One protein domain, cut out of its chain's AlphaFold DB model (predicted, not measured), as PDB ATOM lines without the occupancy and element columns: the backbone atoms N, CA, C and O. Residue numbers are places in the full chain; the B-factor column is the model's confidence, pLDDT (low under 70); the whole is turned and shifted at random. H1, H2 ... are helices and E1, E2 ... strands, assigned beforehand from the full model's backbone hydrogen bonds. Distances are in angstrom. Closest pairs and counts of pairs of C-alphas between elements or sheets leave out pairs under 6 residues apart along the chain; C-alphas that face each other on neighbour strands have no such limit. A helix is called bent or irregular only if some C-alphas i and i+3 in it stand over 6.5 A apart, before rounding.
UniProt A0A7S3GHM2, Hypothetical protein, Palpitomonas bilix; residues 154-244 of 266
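AT A GLANCE: This is residues 154 to 244 of the 266 residues of the protein "Hypothetical protein" of Palpitomonas bilix (UniProt A0A7S3GHM2). Two long helices form a loose V: the arms H1a and H1b of the bent helix H1 make the longest axis, and H2 starts beside the first residues of H1b and runs off at a steep tilt, with H1a and H2 as the two arms of the V. E1 lies beyond the end of H1b, and a tail with no named element, residues 227 to 244, folds back from the far end of H2 to E1. The printed part has 91 residues with two named helices and one named strand, in the order H1, E1, H2, and its class is mostly helix. It is only just loose, close to extended, with a radius of gyration of the C-alphas of 18.0 A, and only just elongated, spanning 60 by 30 by 18 A.

IN THESE COORDINATES: Find C-alpha 154 at (-34.972, 15.460, 33.217), where H1, residues 154 to 188, begins. By its hydrogen bonds it was assigned as one helix, but it is bent: C-alphas 172 and 175 are 6.5 A apart. Arm H1a, residues 154 to 172, is 27.7 A long, and arm H1b, residues 175 to 188, is 19.5 A long. After a tight link, E1 covers residues 194 to 197 over 9.5 A. A second tight link leads to H2, residues 202 to 226, which runs 35.7 A from C-alpha 202 at (-59.695, 44.751, 18.566) to C-alpha 226 at (-24.887, 44.512, 26.550).

HOW THE PARTS SIT: Look first at the bend, where H1a and H1b stand at a shallow tilt of 33 degrees, only just short of steep. H1b touches H2 with residues 175 to 179 alone, and H2 touches H1b with residues 202 to 209 alone. Their closest C-alphas, those of Pro 175 and Val 206, are 6.4 A apart. The two run opposite ways at a steep tilt of 58 degrees. H1a and H2 are near each other, with 5 pairs of C-alphas within 10 A. At the other end of H1b, its closest C-alpha to E1 is that of Glu 187, 5.7 A from that of Leu 196. E1 is apart from H1a and from H2. E1 pairs with no named strand, but residues 190 to 191 pair antiparallel with its residues 194 to 195, and residues 242 to 243 pair antiparallel with its residues 196 to 197. In H1a, H1b and H2 every O i to N i+4 pair is within hydrogen-bond range.

THE WHOLE: The two C-alphas farthest apart, those of Leu 154 and Asp 192, are 61.4 A apart. Residues 154 to 170 of H1 stand free, and so do residues 214 to 219 of H2 and residues 221 to 227, of which 221 to 226 belong to H2. The printed part has no cut. The mean pLDDT of the printed part is 81.5; look for values under 70 at residues 229 to 242 and at residue 244.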
ATOM      1  N   LEU A 154     -33.814  15.429  34.121       82.81
ATOM      2  CA  LEU A 154     -34.972  15.460  33.217       82.81
ATOM      3  C   LEU A 154     -36.087  16.396  33.736       82.81
ATOM      4  O   LEU A 154     -36.798  17.015  32.947       82.81
ATOM      5  N   LEU A 155     -36.154  16.574  35.059       82.50
ATOM      6  CA  LEU A 155     -37.026  17.520  35.748       82.50
ATOM      7  C   LEU A 155     -36.773  18.988  35.351       82.50
ATOM      8  O   LEU A 155     -37.731  19.729  35.159       82.50
ATOM      9  N   GLU A 156     -35.517  19.412  35.174       85.06
ATOM     10  CA  GLU A 156     -35.185  20.779  34.744       85.06
ATOM     11  C   GLU A 156     -35.630  21.032  33.303       85.06
ATOM     12  O   GLU A 156     -36.189  22.085  32.998       85.06
ATOM     13  N   LYS A 157     -35.454  20.047  32.416       82.19
ATOM     14  CA  LYS A 157     -35.889  20.163  31.016       82.19
ATOM     15  C   LYS A 157     -37.412  20.256  30.907       82.19
ATOM     16  O   LYS A 157     -37.921  21.102  30.175       82.19
ATOM     17  N   VAL A 158     -38.136  19.430  31.665       89.31
ATOM     18  CA  VAL A 158     -39.609  19.472  31.715       89.31
ATOM     19  C   VAL A 158     -40.099  20.768  32.368       89.31
ATOM     20  O   VAL A 158     -41.039  21.385  31.865       89.31
ATOM     21  N   GLY A 159     -39.432  21.225  33.431       89.69
ATOM     22  CA  GLY A 159     -39.738  22.490  34.096       89.69
ATOM     23  C   GLY A 159     -39.617  23.685  33.153       89.69
ATOM     24  O   GLY A 159     -40.546  24.485  33.054       89.69
ATOM     25  N   MET A 160     -38.526  23.765  32.385       87.88
ATOM     26  CA  MET A 160     -38.315  24.841  31.408       87.88
ATOM     27  C   MET A 160     -39.328  24.795  30.256       87.88
ATOM     28  O   MET A 160     -39.808  25.840  29.819       87.88
ATOM     29  N   ALA A 161     -39.710  23.600  29.793       84.69
ATOM     30  CA  ALA A 161     -40.725  23.448  28.751       84.69
ATOM     31  C   ALA A 161     -42.116  23.916  29.220       84.69
ATOM     32  O   ALA A 161     -42.787  24.663  28.508       84.69
ATOM     33  N   MET A 162     -42.532  23.542  30.434       86.81
ATOM     34  CA  MET A 162     -43.802  23.996  31.017       86.81
ATOM     35  C   MET A 162     -43.820  25.509  31.237       86.81
ATOM     36  O   MET A 162     -44.815  26.163  30.927       86.81
ATOM     37  N   LEU A 163     -42.714  26.081  31.714       87.56
ATOM     38  CA  LEU A 163     -42.612  27.521  31.940       87.56
ATOM     39  C   LEU A 163     -42.716  28.304  30.624       87.56
ATOM     40  O   LEU A 163     -43.387  29.331  30.574       87.56
ATOM     41  N   SER A 164     -42.131  27.774  29.546       87.25
ATOM     42  CA  SER A 164     -42.261  28.322  28.192       87.25
ATOM     43  C   SER A 164     -43.706  28.273  27.678       87.25
ATOM     44  O   SER A 164     -44.207  29.267  27.156       87.25
ATOM     45  N   LEU A 165     -44.420  27.159  27.884       85.44
ATOM     46  CA  LEU A 165     -45.823  27.028  27.474       85.44
ATOM     47  C   LEU A 165     -46.752  27.966  28.253       85.44
ATOM     48  O   LEU A 165     -47.603  28.624  27.655       85.44
ATOM     49  N   VAL A 166     -46.576  28.061  29.574       89.31
ATOM     50  CA  VAL A 166     -47.366  28.966  30.424       89.31
ATOM     51  C   VAL A 166     -47.084  30.423  30.065       89.31
ATOM     52  O   VAL A 166     -48.021  31.212  29.945       89.31
ATOM     53  N   ALA A 167     -45.817  30.774  29.822       85.94
ATOM     54  CA  ALA A 167     -45.454  32.100  29.337       85.94
ATOM     55  C   ALA A 167     -46.112  32.388  27.979       85.94
ATOM     56  O   ALA A 167     -46.768  33.417  27.831       85.94
ATOM     57  N   GLY A 168     -46.026  31.455  27.024       84.31
ATOM     58  CA  GLY A 168     -46.649  31.566  25.703       84.31
ATOM     59  C   GLY A 168     -48.163  31.783  25.767       84.31
ATOM     60  O   GLY A 168     -48.696  32.670  25.099       84.31
ATOM     61  N   PHE A 169     -48.862  31.029  26.617       83.94
ATOM     62  CA  PHE A 169     -50.309  31.161  26.782       83.94
ATOM     63  C   PHE A 169     -50.709  32.466  27.487       83.94
ATOM     64  O   PHE A 169     -51.689  33.111  27.104       83.94
ATOM     65  N   GLY A 170     -49.929  32.895  28.483       83.06
ATOM     66  CA  GLY A 170     -50.104  34.194  29.130       83.06
ATOM     67  C   GLY A 170     -50.001  35.338  28.121       83.06
ATOM     68  O   GLY A 170     -50.877  36.196  28.070       83.06
ATOM     69  N   ILE A 171     -49.000  35.306  27.238       83.12
ATOM     70  CA  ILE A 171     -48.785  36.349  26.221       83.12
ATOM     71  C   ILE A 171     -49.981  36.482  25.267       83.12
ATOM     72  O   ILE A 171     -50.302  37.591  24.847       83.12
ATOM     73  N   LEU A 172     -50.671  35.383  24.950       83.00
ATOM     74  CA  LEU A 172     -51.837  35.407  24.060       83.00
ATOM     75  C   LEU A 172     -53.127  35.856  24.759       83.00
ATOM     76  O   LEU A 172     -53.968  36.507  24.142       83.00
ATOM     77  N   THR A 173     -53.300  35.519  26.037       85.75
ATOM     78  CA  THR A 173     -54.561  35.763  26.761       85.75
ATOM     79  C   THR A 173     -54.611  37.110  27.480       85.75
ATOM     80  O   THR A 173     -55.672  37.738  27.526       85.75
ATOM     81  N   ILE A 174     -53.472  37.596  27.982       89.19
ATOM     82  CA  ILE A 174     -53.350  38.902  28.642       89.19
ATOM     83  C   ILE A 174     -53.859  40.066  27.766       89.19
ATOM     84  O   ILE A 174     -54.685  40.826  28.273       89.19
ATOM     85  N   PRO A 175     -53.488  40.217  26.475       86.00
ATOM     86  CA  PRO A 175     -53.938  41.357  25.671       86.00
ATOM     87  C   PRO A 175     -55.448  41.399  25.477       86.00
ATOM     88  O   PRO A 175     -56.036  42.476  25.447       86.00
ATOM     89  N   VAL A 176     -56.098  40.237  25.370       86.31
ATOM     90  CA  VAL A 176     -57.556  40.166  25.233       86.31
ATOM     91  C   VAL A 176     -58.223  40.647  26.518       86.31
ATOM     92  O   VAL A 176     -59.147  41.458  26.475       86.31
ATOM     93  N   PHE A 177     -57.734  40.191  27.671       89.81
ATOM     94  CA  PHE A 177     -58.274  40.607  28.960       89.81
ATOM     95  C   PHE A 177     -58.033  42.100  29.233       89.81
ATOM     96  O   PHE A 177     -58.953  42.810  29.651       89.81
ATOM     97  N   GLU A 178     -56.826  42.596  28.952       89.62
ATOM     98  CA  GLU A 178     -56.502  44.016  29.089       89.62
ATOM     99  C   GLU A 178     -57.304  44.887  28.130       89.62
ATOM    100  O   GLU A 178     -57.778  45.938  28.546       89.62
ATOM    101  N   TYR A 179     -57.552  44.429  26.901       89.69
ATOM    102  CA  TYR A 179     -58.410  45.132  25.951       89.69
ATOM    103  C   TYR A 179     -59.811  45.366  26.519       89.69
ATOM    104  O   TYR A 179     -60.285  46.501  26.547       89.69
ATOM    105  N   TYR A 180     -60.474  44.320  27.023       90.81
ATOM    106  CA  TYR A 180     -61.816  44.463  27.593       90.81
ATOM    107  C   TYR A 180     -61.820  45.332  28.851       90.81
ATOM    108  O   TYR A 180     -62.744  46.124  29.053       90.81
ATOM    109  N   ARG A 181     -60.783  45.218  29.688       92.62
ATOM    110  CA  ARG A 181     -60.635  46.053  30.881       92.62
ATOM    111  C   ARG A 181     -60.425  47.524  30.514       92.62
ATOM    112  O   ARG A 181     -61.072  48.385  31.108       92.62
ATOM    113  N   TYR A 182     -59.570  47.802  29.535       88.19
ATOM    114  CA  TYR A 182     -59.263  49.142  29.046       88.19
ATOM    115  C   TYR A 182     -60.467  49.776  28.355       88.19
ATOM    116  O   TYR A 182     -60.838  50.901  28.681       88.19
ATOM    117  N   LYS A 183     -61.149  49.022  27.487       89.19
ATOM    118  CA  LYS A 183     -62.394  49.444  26.842       89.19
ATOM    119  C   LYS A 183     -63.445  49.833  27.880       89.19
ATOM    120  O   LYS A 183     -63.972  50.940  27.829       89.19
ATOM    121  N   ARG A 184     -63.686  48.969  28.874       91.81
ATOM    122  CA  ARG A 184     -64.647  49.241  29.954       91.81
ATOM    123  C   ARG A 184     -64.260  50.466  30.786       91.81
ATOM    124  O   ARG A 184     -65.137  51.199  31.231       91.81
ATOM    125  N   TRP A 185     -62.965  50.678  31.013       91.69
ATOM    126  CA  TRP A 185     -62.470  51.846  31.737       91.69
ATOM    127  C   TRP A 185     -62.668  53.142  30.937       91.69
ATOM    128  O   TRP A 185     -63.213  54.097  31.484       91.69
ATOM    129  N   ILE A 186     -62.339  53.161  29.641       88.44
ATOM    130  CA  ILE A 186     -62.571  54.327  28.772       88.44
ATOM    131  C   ILE A 186     -64.057  54.652  28.652       88.44
ATOM    132  O   ILE A 186     -64.436  55.801  28.842       88.44
ATOM    133  N   GLU A 187     -64.903  53.653  28.405       87.12
ATOM    134  CA  GLU A 187     -66.353  53.857  28.275       87.12
ATOM    135  C   GLU A 187     -66.997  54.350  29.583       87.12
ATOM    136  O   GLU A 187     -68.085  54.932  29.567       87.12
ATOM    137  N   SER A 188     -66.335  54.134  30.725       88.50
ATOM    138  CA  SER A 188     -66.771  54.665  32.020       88.50
ATOM    139  C   SER A 188     -66.384  56.127  32.244       88.50
ATOM    140  O   SER A 188     -66.989  56.794  33.087       88.50
ATOM    141  N   MET A 189     -65.406  56.644  31.496       88.56
ATOM    142  CA  MET A 189     -64.984  58.031  31.617       88.56
ATOM    143  C   MET A 189     -65.920  58.947  30.833       88.56
ATOM    144  O   MET A 189     -66.185  58.758  29.646       88.56
ATOM    145  N   ARG A 190     -66.412  59.970  31.532       88.19
ATOM    146  CA  ARG A 190     -67.077  61.122  30.931       88.19
ATOM    147  C   ARG A 190     -66.198  62.335  31.153       88.19
ATOM    148  O   ARG A 190     -65.797  62.591  32.287       88.19
ATOM    149  N   ILE A 191     -65.930  63.069  30.087       88.19
ATOM    150  CA  ILE A 191     -65.240  64.355  30.144       88.19
ATOM    151  C   ILE A 191     -66.221  65.367  29.563       88.19
ATOM    152  O   ILE A 191     -66.809  65.122  28.511       88.19
ATOM    153  N   ASP A 192     -66.489  66.435  30.311       89.06
ATOM    154  CA  ASP A 192     -67.431  67.497  29.927       89.06
ATOM    155  C   ASP A 192     -68.843  66.997  29.571       89.06
ATOM    156  O   ASP A 192     -69.527  67.524  28.699       89.06
ATOM    157  N   GLY A 193     -69.290  65.937  30.252       89.19
ATOM    158  CA  GLY A 193     -70.610  65.332  30.051       89.19
ATOM    159  C   GLY A 193     -70.711  64.393  28.845       89.19
ATOM    160  O   GLY A 193     -71.632  63.577  28.817       89.19
ATOM    161  N   ARG A 194     -69.739  64.420  27.924       84.25
ATOM    162  CA  ARG A 194     -69.693  63.553  26.740       84.25
ATOM    163  C   ARG A 194     -69.060  62.206  27.070       84.25
ATOM    164  O   ARG A 194     -68.165  62.104  27.917       84.25
ATOM    165  N   ARG A 195     -69.543  61.144  26.424       80.12
ATOM    166  CA  ARG A 195     -68.973  59.797  26.562       80.12
ATOM    167  C   ARG A 195     -67.820  59.627  25.580       80.12
ATOM    168  O   ARG A 195     -67.935  59.989  24.415       80.12
ATOM    169  N   LEU A 196     -66.720  59.043  26.044       82.56
ATOM    170  CA  LEU A 196     -65.643  58.615  25.158       82.56
ATOM    171  C   LEU A 196     -65.998  57.251  24.559       82.56
ATOM    172  O   LEU A 196     -66.259  56.300  25.298       82.56
ATOM    173  N   LYS A 197     -65.967  57.137  23.227       78.44
ATOM    174  CA  LYS A 197     -66.045  55.842  22.540       78.44
ATOM    175  C   LYS A 197     -64.679  55.436  22.017       78.44
ATOM    176  O   LYS A 197     -64.009  56.157  21.282       78.44
ATOM    177  N   PHE A 198     -64.279  54.224  22.371       83.00
ATOM    178  CA  PHE A 198     -63.075  53.618  21.832       83.00
ATOM    179  C   PHE A 198     -63.363  53.084  20.420       83.00
ATOM    180  O   PHE A 198     -63.997  52.043  20.268       83.00
ATOM    181  N   LYS A 199     -62.923  53.813  19.383       82.94
ATOM    182  CA  LYS A 199     -63.136  53.435  17.971       82.94
ATOM    183  C   LYS A 199     -62.143  52.393  17.440       82.94
ATOM    184  O   LYS A 199     -62.341  51.901  16.333       82.94
ATOM    185  N   ALA A 200     -61.078  52.056  18.170       83.94
ATOM    186  CA  ALA A 200     -60.070  51.147  17.626       83.94
ATOM    187  C   ALA A 200     -60.609  49.713  17.528       83.94
ATOM    188  O   ALA A 200     -61.256  49.198  18.446       83.94
ATOM    189  N   SER A 201     -60.314  49.052  16.409       89.38
ATOM    190  CA  SER A 201     -60.660  47.645  16.232       89.38
ATOM    191  C   SER A 201     -59.820  46.782  17.173       89.38
ATOM    192  O   SER A 201     -58.624  47.018  17.351       89.38
ATOM    193  N   MET A 202     -60.414  45.723  17.730       85.69
ATOM    194  CA  MET A 202     -59.695  44.751  18.566       85.69
ATOM    195  C   MET A 202     -58.449  44.205  17.853       85.69
ATOM    196  O   MET A 202     -57.417  43.991  18.487       85.69
ATOM    197  N   ARG A 203     -58.513  44.039  16.523       86.88
ATOM    198  CA  ARG A 203     -57.372  43.600  15.707       86.88
ATOM    199  C   ARG A 203     -56.206  44.591  15.773       86.88
ATOM    200  O   ARG A 203     -55.066  44.162  15.912       86.88
ATOM    201  N   GLU A 204     -56.482  45.891  15.689       87.00
ATOM    202  CA  GLU A 204     -55.449  46.934  15.760       87.00
ATOM    203  C   GLU A 204     -54.815  46.987  17.151       87.00
ATOM    204  O   GLU A 204     -53.593  47.067  17.267       87.00
ATOM    205  N   PHE A 205     -55.630  46.870  18.205       85.94
ATOM    206  CA  PHE A 205     -55.138  46.852  19.582       85.94
ATOM    207  C   PHE A 205     -54.213  45.660  19.839       85.94
ATOM    208  O   PHE A 205     -53.112  45.829  20.359       85.94
ATOM    209  N   VAL A 206     -54.628  44.457  19.427       86.62
ATOM    210  CA  VAL A 206     -53.805  43.249  19.568       86.62
ATOM    211  C   VAL A 206     -52.505  43.391  18.777       86.62
ATOM    212  O   VAL A 206     -51.444  43.058  19.297       86.62
ATOM    213  N   HIS A 207     -52.556  43.939  17.560       88.12
ATOM    214  CA  HIS A 207     -51.357  44.168  16.755       88.12
ATOM    215  C   HIS A 207     -50.377  45.133  17.439       88.12
ATOM    216  O   HIS A 207     -49.187  44.836  17.536       88.12
ATOM    217  N   MET A 208     -50.867  46.257  17.973       86.56
ATOM    218  CA  MET A 208     -50.039  47.225  18.698       86.56
ATOM    219  C   MET A 208     -49.449  46.624  19.982       86.56
ATOM    220  O   MET A 208     -48.272  46.833  20.276       86.56
ATOM    221  N   TYR A 209     -50.237  45.842  20.724       86.38
ATOM    222  CA  TYR A 209     -49.782  45.185  21.946       86.38
ATOM    223  C   TYR A 209     -48.683  44.156  21.660       86.38
ATOM    224  O   TYR A 209     -47.641  44.169  22.311       86.38
ATOM    225  N   VAL A 210     -48.882  43.293  20.656       86.00
ATOM    226  CA  VAL A 210     -47.881  42.300  20.236       86.00
ATOM    227  C   VAL A 210     -46.605  42.989  19.759       86.00
ATOM    228  O   VAL A 210     -45.510  42.562  20.126       86.00
ATOM    229  N   TRP A 211     -46.728  44.085  19.007       88.62
ATOM    230  CA  TRP A 211     -45.584  44.876  18.563       88.62
ATOM    231  C   TRP A 211     -44.800  45.473  19.738       88.62
ATOM    232  O   TRP A 211     -43.583  45.312  19.824       88.62
ATOM    233  N   ASN A 212     -45.489  46.106  20.693       86.31
ATOM    234  CA  ASN A 212     -44.857  46.677  21.882       86.31
ATOM    235  C   ASN A 212     -44.208  45.597  22.766       86.31
ATOM    236  O   ASN A 212     -43.119  45.789  23.312       86.31
ATOM    237  N   TRP A 213     -44.846  44.431  22.875       85.75
ATOM    238  CA  TRP A 213     -44.288  43.291  23.591       85.75
ATOM    239  C   TRP A 213     -43.023  42.760  22.905       85.75
ATOM    240  O   TRP A 213     -42.004  42.579  23.570       85.75
ATOM    241  N   MET A 214     -43.035  42.602  21.575       86.19
ATOM    242  CA  MET A 214     -41.843  42.234  20.802       86.19
ATOM    243  C   MET A 214     -40.701  43.234  20.998       86.19
ATOM    244  O   MET A 214     -39.563  42.821  21.225       86.19
ATOM    245  N   LEU A 215     -40.992  44.537  20.966       87.69
ATOM    246  CA  LEU A 215     -40.003  45.579  21.242       87.69
ATOM    247  C   LEU A 215     -39.461  45.477  22.673       87.69
ATOM    248  O   LEU A 215     -38.254  45.587  22.881       87.69
ATOM    249  N   SER A 216     -40.321  45.210  23.653       84.06
ATOM    250  CA  SER A 216     -39.929  45.064  25.060       84.06
ATOM    251  C   SER A 216     -39.019  43.855  25.276       84.06
ATOM    252  O   SER A 216     -37.974  43.973  25.907       84.06
ATOM    253  N   VAL A 217     -39.358  42.701  24.698       85.25
ATOM    254  CA  VAL A 217     -38.520  41.494  24.781       85.25
ATOM    255  C   VAL A 217     -37.194  41.699  24.054       85.25
ATOM    256  O   VAL A 217     -36.144  41.357  24.593       85.25
ATOM    257  N   SER A 218     -37.221  42.310  22.868       86.81
ATOM    258  CA  SER A 218     -36.012  42.578  22.083       86.81
ATOM    259  C   SER A 218     -35.078  43.548  22.801       86.81
ATOM    260  O   SER A 218     -33.877  43.304  22.890       86.81
ATOM    261  N   THR A 219     -35.618  44.625  23.374       85.62
ATOM    262  CA  THR A 219     -34.831  45.599  24.146       85.62
ATOM    263  C   THR A 219     -34.296  45.001  25.441       85.62
ATOM    264  O   THR A 219     -33.145  45.259  25.791       85.62
ATOM    265  N   PHE A 220     -35.072  44.165  26.135       82.19
ATOM    266  CA  PHE A 220     -34.609  43.474  27.336       82.19
ATOM    267  C   PHE A 220     -33.499  42.462  27.016       82.19
ATOM    268  O   PHE A 220     -32.475  42.441  27.697       82.19
ATOM    269  N   GLY A 221     -33.653  41.685  25.940       84.44
ATOM    270  CA  GLY A 221     -32.635  40.751  25.455       84.44
ATOM    271  C   GLY A 221     -31.349  41.457  25.027       84.44
ATOM    272  O   GLY A 221     -30.260  41.062  25.441       84.44
ATOM    273  N   LEU A 222     -31.460  42.558  24.278       87.75
ATOM    274  CA  LEU A 222     -30.307  43.365  23.879       87.75
ATOM    275  C   LEU A 222     -29.590  43.971  25.095       87.75
ATOM    276  O   LEU A 222     -28.364  43.960  25.157       87.75
ATOM    277  N   ARG A 223     -30.335  44.460  26.094       80.50
ATOM    278  CA  ARG A 223     -29.751  44.976  27.343       80.50
ATOM    279  C   ARG A 223     -29.028  43.898  28.133       80.50
ATOM    280  O   ARG A 223     -27.947  44.167  28.651       80.50
ATOM    281  N   PHE A 224     -29.608  42.703  28.198       82.00
ATOM    282  CA  PHE A 224     -28.982  41.555  28.840       82.00
ATOM    283  C   PHE A 224     -27.653  41.200  28.159       82.00
ATOM    284  O   PHE A 224     -26.653  41.011  28.844       82.00
ATOM    285  N   LEU A 225     -27.613  41.210  26.821       86.25
ATOM    286  CA  LEU A 225     -26.385  40.991  26.049       86.25
ATOM    287  C   LEU A 225     -25.343  42.101  26.249       86.25
ATOM    288  O   LEU A 225     -24.151  41.815  26.308       86.25
ATOM    289  N   LEU A 226     -25.776  43.358  26.371       90.75
ATOM    290  CA  LEU A 226     -24.887  44.512  26.550       90.75
ATOM    291  C   LEU A 226     -24.459  44.747  28.011       90.75
ATOM    292  O   LEU A 226     -23.653  45.639  28.262       90.75
ATOM    293  N   GLY A 227     -25.002  44.006  28.984       91.25
ATOM    294  CA  GLY A 227     -24.686  44.181  30.409       91.25
ATOM    295  C   GLY A 227     -25.061  45.556  30.980       91.25
ATOM    296  O   GLY A 227     -24.521  45.973  32.002       91.25
ATOM    297  N   THR A 228     -25.967  46.288  30.325       85.25
ATOM    298  CA  THR A 228     -26.335  47.650  30.741       85.25
ATOM    299  C   THR A 228     -27.460  47.612  31.774       85.25
ATOM    300  O   THR A 228     -28.552  47.104  31.518       85.25
ATOM    301  N   SER A 229     -27.206  48.151  32.970       69.06
ATOM    302  CA  SER A 229     -28.226  48.331  34.007       69.06
ATOM    303  C   SER A 229     -29.152  49.499  33.645       69.06
ATOM    304  O   SER A 229     -28.721  50.558  33.189       69.06
ATOM    305  N   ALA A 230     -30.458  49.271  33.770       61.06
ATOM    306  CA  ALA A 230     -31.495  50.104  33.171       61.06
ATOM    307  C   ALA A 230     -31.477  51.571  33.647       61.06
ATOM    308  O   ALA A 230     -31.548  51.852  34.841       61.06
ATOM    309  N   ARG A 231     -31.502  52.506  32.689       53.19
ATOM    310  CA  ARG A 231     -32.097  53.841  32.871       53.19
ATOM    311  C   ARG A 231     -33.551  53.807  32.379       53.19
ATOM    312  O   ARG A 231     -33.898  52.964  31.544       53.19
ATOM    313  N   SER A 232     -34.389  54.655  32.972       60.59
ATOM    314  CA  SER A 232     -35.852  54.686  32.826       60.59
ATOM    315  C   SER A 232     -36.312  54.609  31.369       60.59
ATOM    316  O   SER A 232     -35.736  55.249  30.491       60.59
ATOM    317  N   ILE A 233     -37.353  53.814  31.116       56.38
ATOM    318  CA  ILE A 233     -38.044  53.770  29.827       56.38
ATOM    319  C   ILE A 233     -39.289  54.639  29.970       56.38
ATOM    320  O   ILE A 233     -40.166  54.327  30.772       56.38
ATOM    321  N   GLU A 234     -39.356  55.715  29.197       57.75
ATOM    322  CA  GLU A 234     -40.604  56.438  28.972       57.75
ATOM    323  C   GLU A 234     -41.341  55.749  27.823       57.75
ATOM    324  O   GLU A 234     -40.807  55.600  26.723       57.75
ATOM    325  N   VAL A 235     -42.549  55.255  28.096       56.03
ATOM    326  CA  VAL A 235     -43.402  54.616  27.091       56.03
ATOM    327  C   VAL A 235     -44.362  55.670  26.557       56.03
ATOM    328  O   VAL A 235     -45.231  56.144  27.284       56.03
ATOM    329  N   TYR A 236     -44.204  56.034  25.285       47.78
ATOM    330  CA  TYR A 236     -45.159  56.877  24.570       47.78
ATOM    331  C   TYR A 236     -46.364  56.030  24.145       47.78
ATOM    332  O   TYR A 236     -46.225  55.091  23.360       47.78
ATOM    333  N   VAL A 237     -47.546  56.352  24.668       51.59
ATOM    334  CA  VAL A 237     -48.817  55.766  24.225       51.59
ATOM    335  C   VAL A 237     -49.496  56.789  23.323       51.59
ATOM    336  O   VAL A 237     -49.908  57.845  23.796       51.59
ATOM    337  N   ASP A 238     -49.566  56.494  22.025       47.16
ATOM    338  CA  ASP A 238     -50.166  57.394  21.039       47.16
ATOM    339  C   ASP A 238     -51.704  57.291  21.015       47.16
ATOM    340  O   ASP A 238     -52.313  56.234  21.220       47.16
ATOM    341  N   SER A 239     -52.319  58.446  20.793       54.00
ATOM    342  CA  SER A 239     -53.695  58.837  21.068       54.00
ATOM    343  C   SER A 239     -54.639  58.577  19.890       54.00
ATOM    344  O   SER A 239     -54.843  59.437  19.040       54.00
ATOM    345  N   ARG A 240     -55.307  57.416  19.872       55.22
ATOM    346  CA  ARG A 240     -56.544  57.203  19.084       55.22
ATOM    347  C   ARG A 240     -57.798  57.319  19.955       55.22
ATOM    348  O   ARG A 240     -58.675  56.458  19.935       55.22
ATOM    349  N   ILE A 241     -57.862  58.375  20.758       62.69
ATOM    350  CA  ILE A 241     -59.061  58.727  21.523       62.69
ATOM    351  C   ILE A 241     -59.810  59.761  20.685       62.69
ATOM    352  O   ILE A 241     -59.348  60.887  20.533       62.69
ATOM    353  N   GLY A 242     -60.919  59.343  20.080       67.94
ATOM    354  CA  GLY A 242     -61.832  60.237  19.373       67.94
ATOM    355  C   GLY A 242     -63.000  60.613  20.275       67.94
ATOM    356  O   GLY A 242     -63.460  59.790  21.070       67.94
ATOM    357  N   TRP A 243     -63.482  61.843  20.140       72.56
ATOM    358  CA  TRP A 243     -64.778  62.224  20.685       72.56
ATOM    359  C   TRP A 243     -65.878  61.625  19.813       72.56
ATOM    360  O   TRP A 243     -65.699  61.423  18.609       72.56
ATOM    361  N   GLU A 244     -66.984  61.258  20.444       63.16
ATOM    362  CA  GLU A 244     -68.209  60.995  19.713       63.16
ATOM    363  C   GLU A 244     -68.888  62.340  19.474       63.16
ATOM    364  O   GLU A 244     -69.257  63.024  20.431       63.16
TER     365      GLU A 244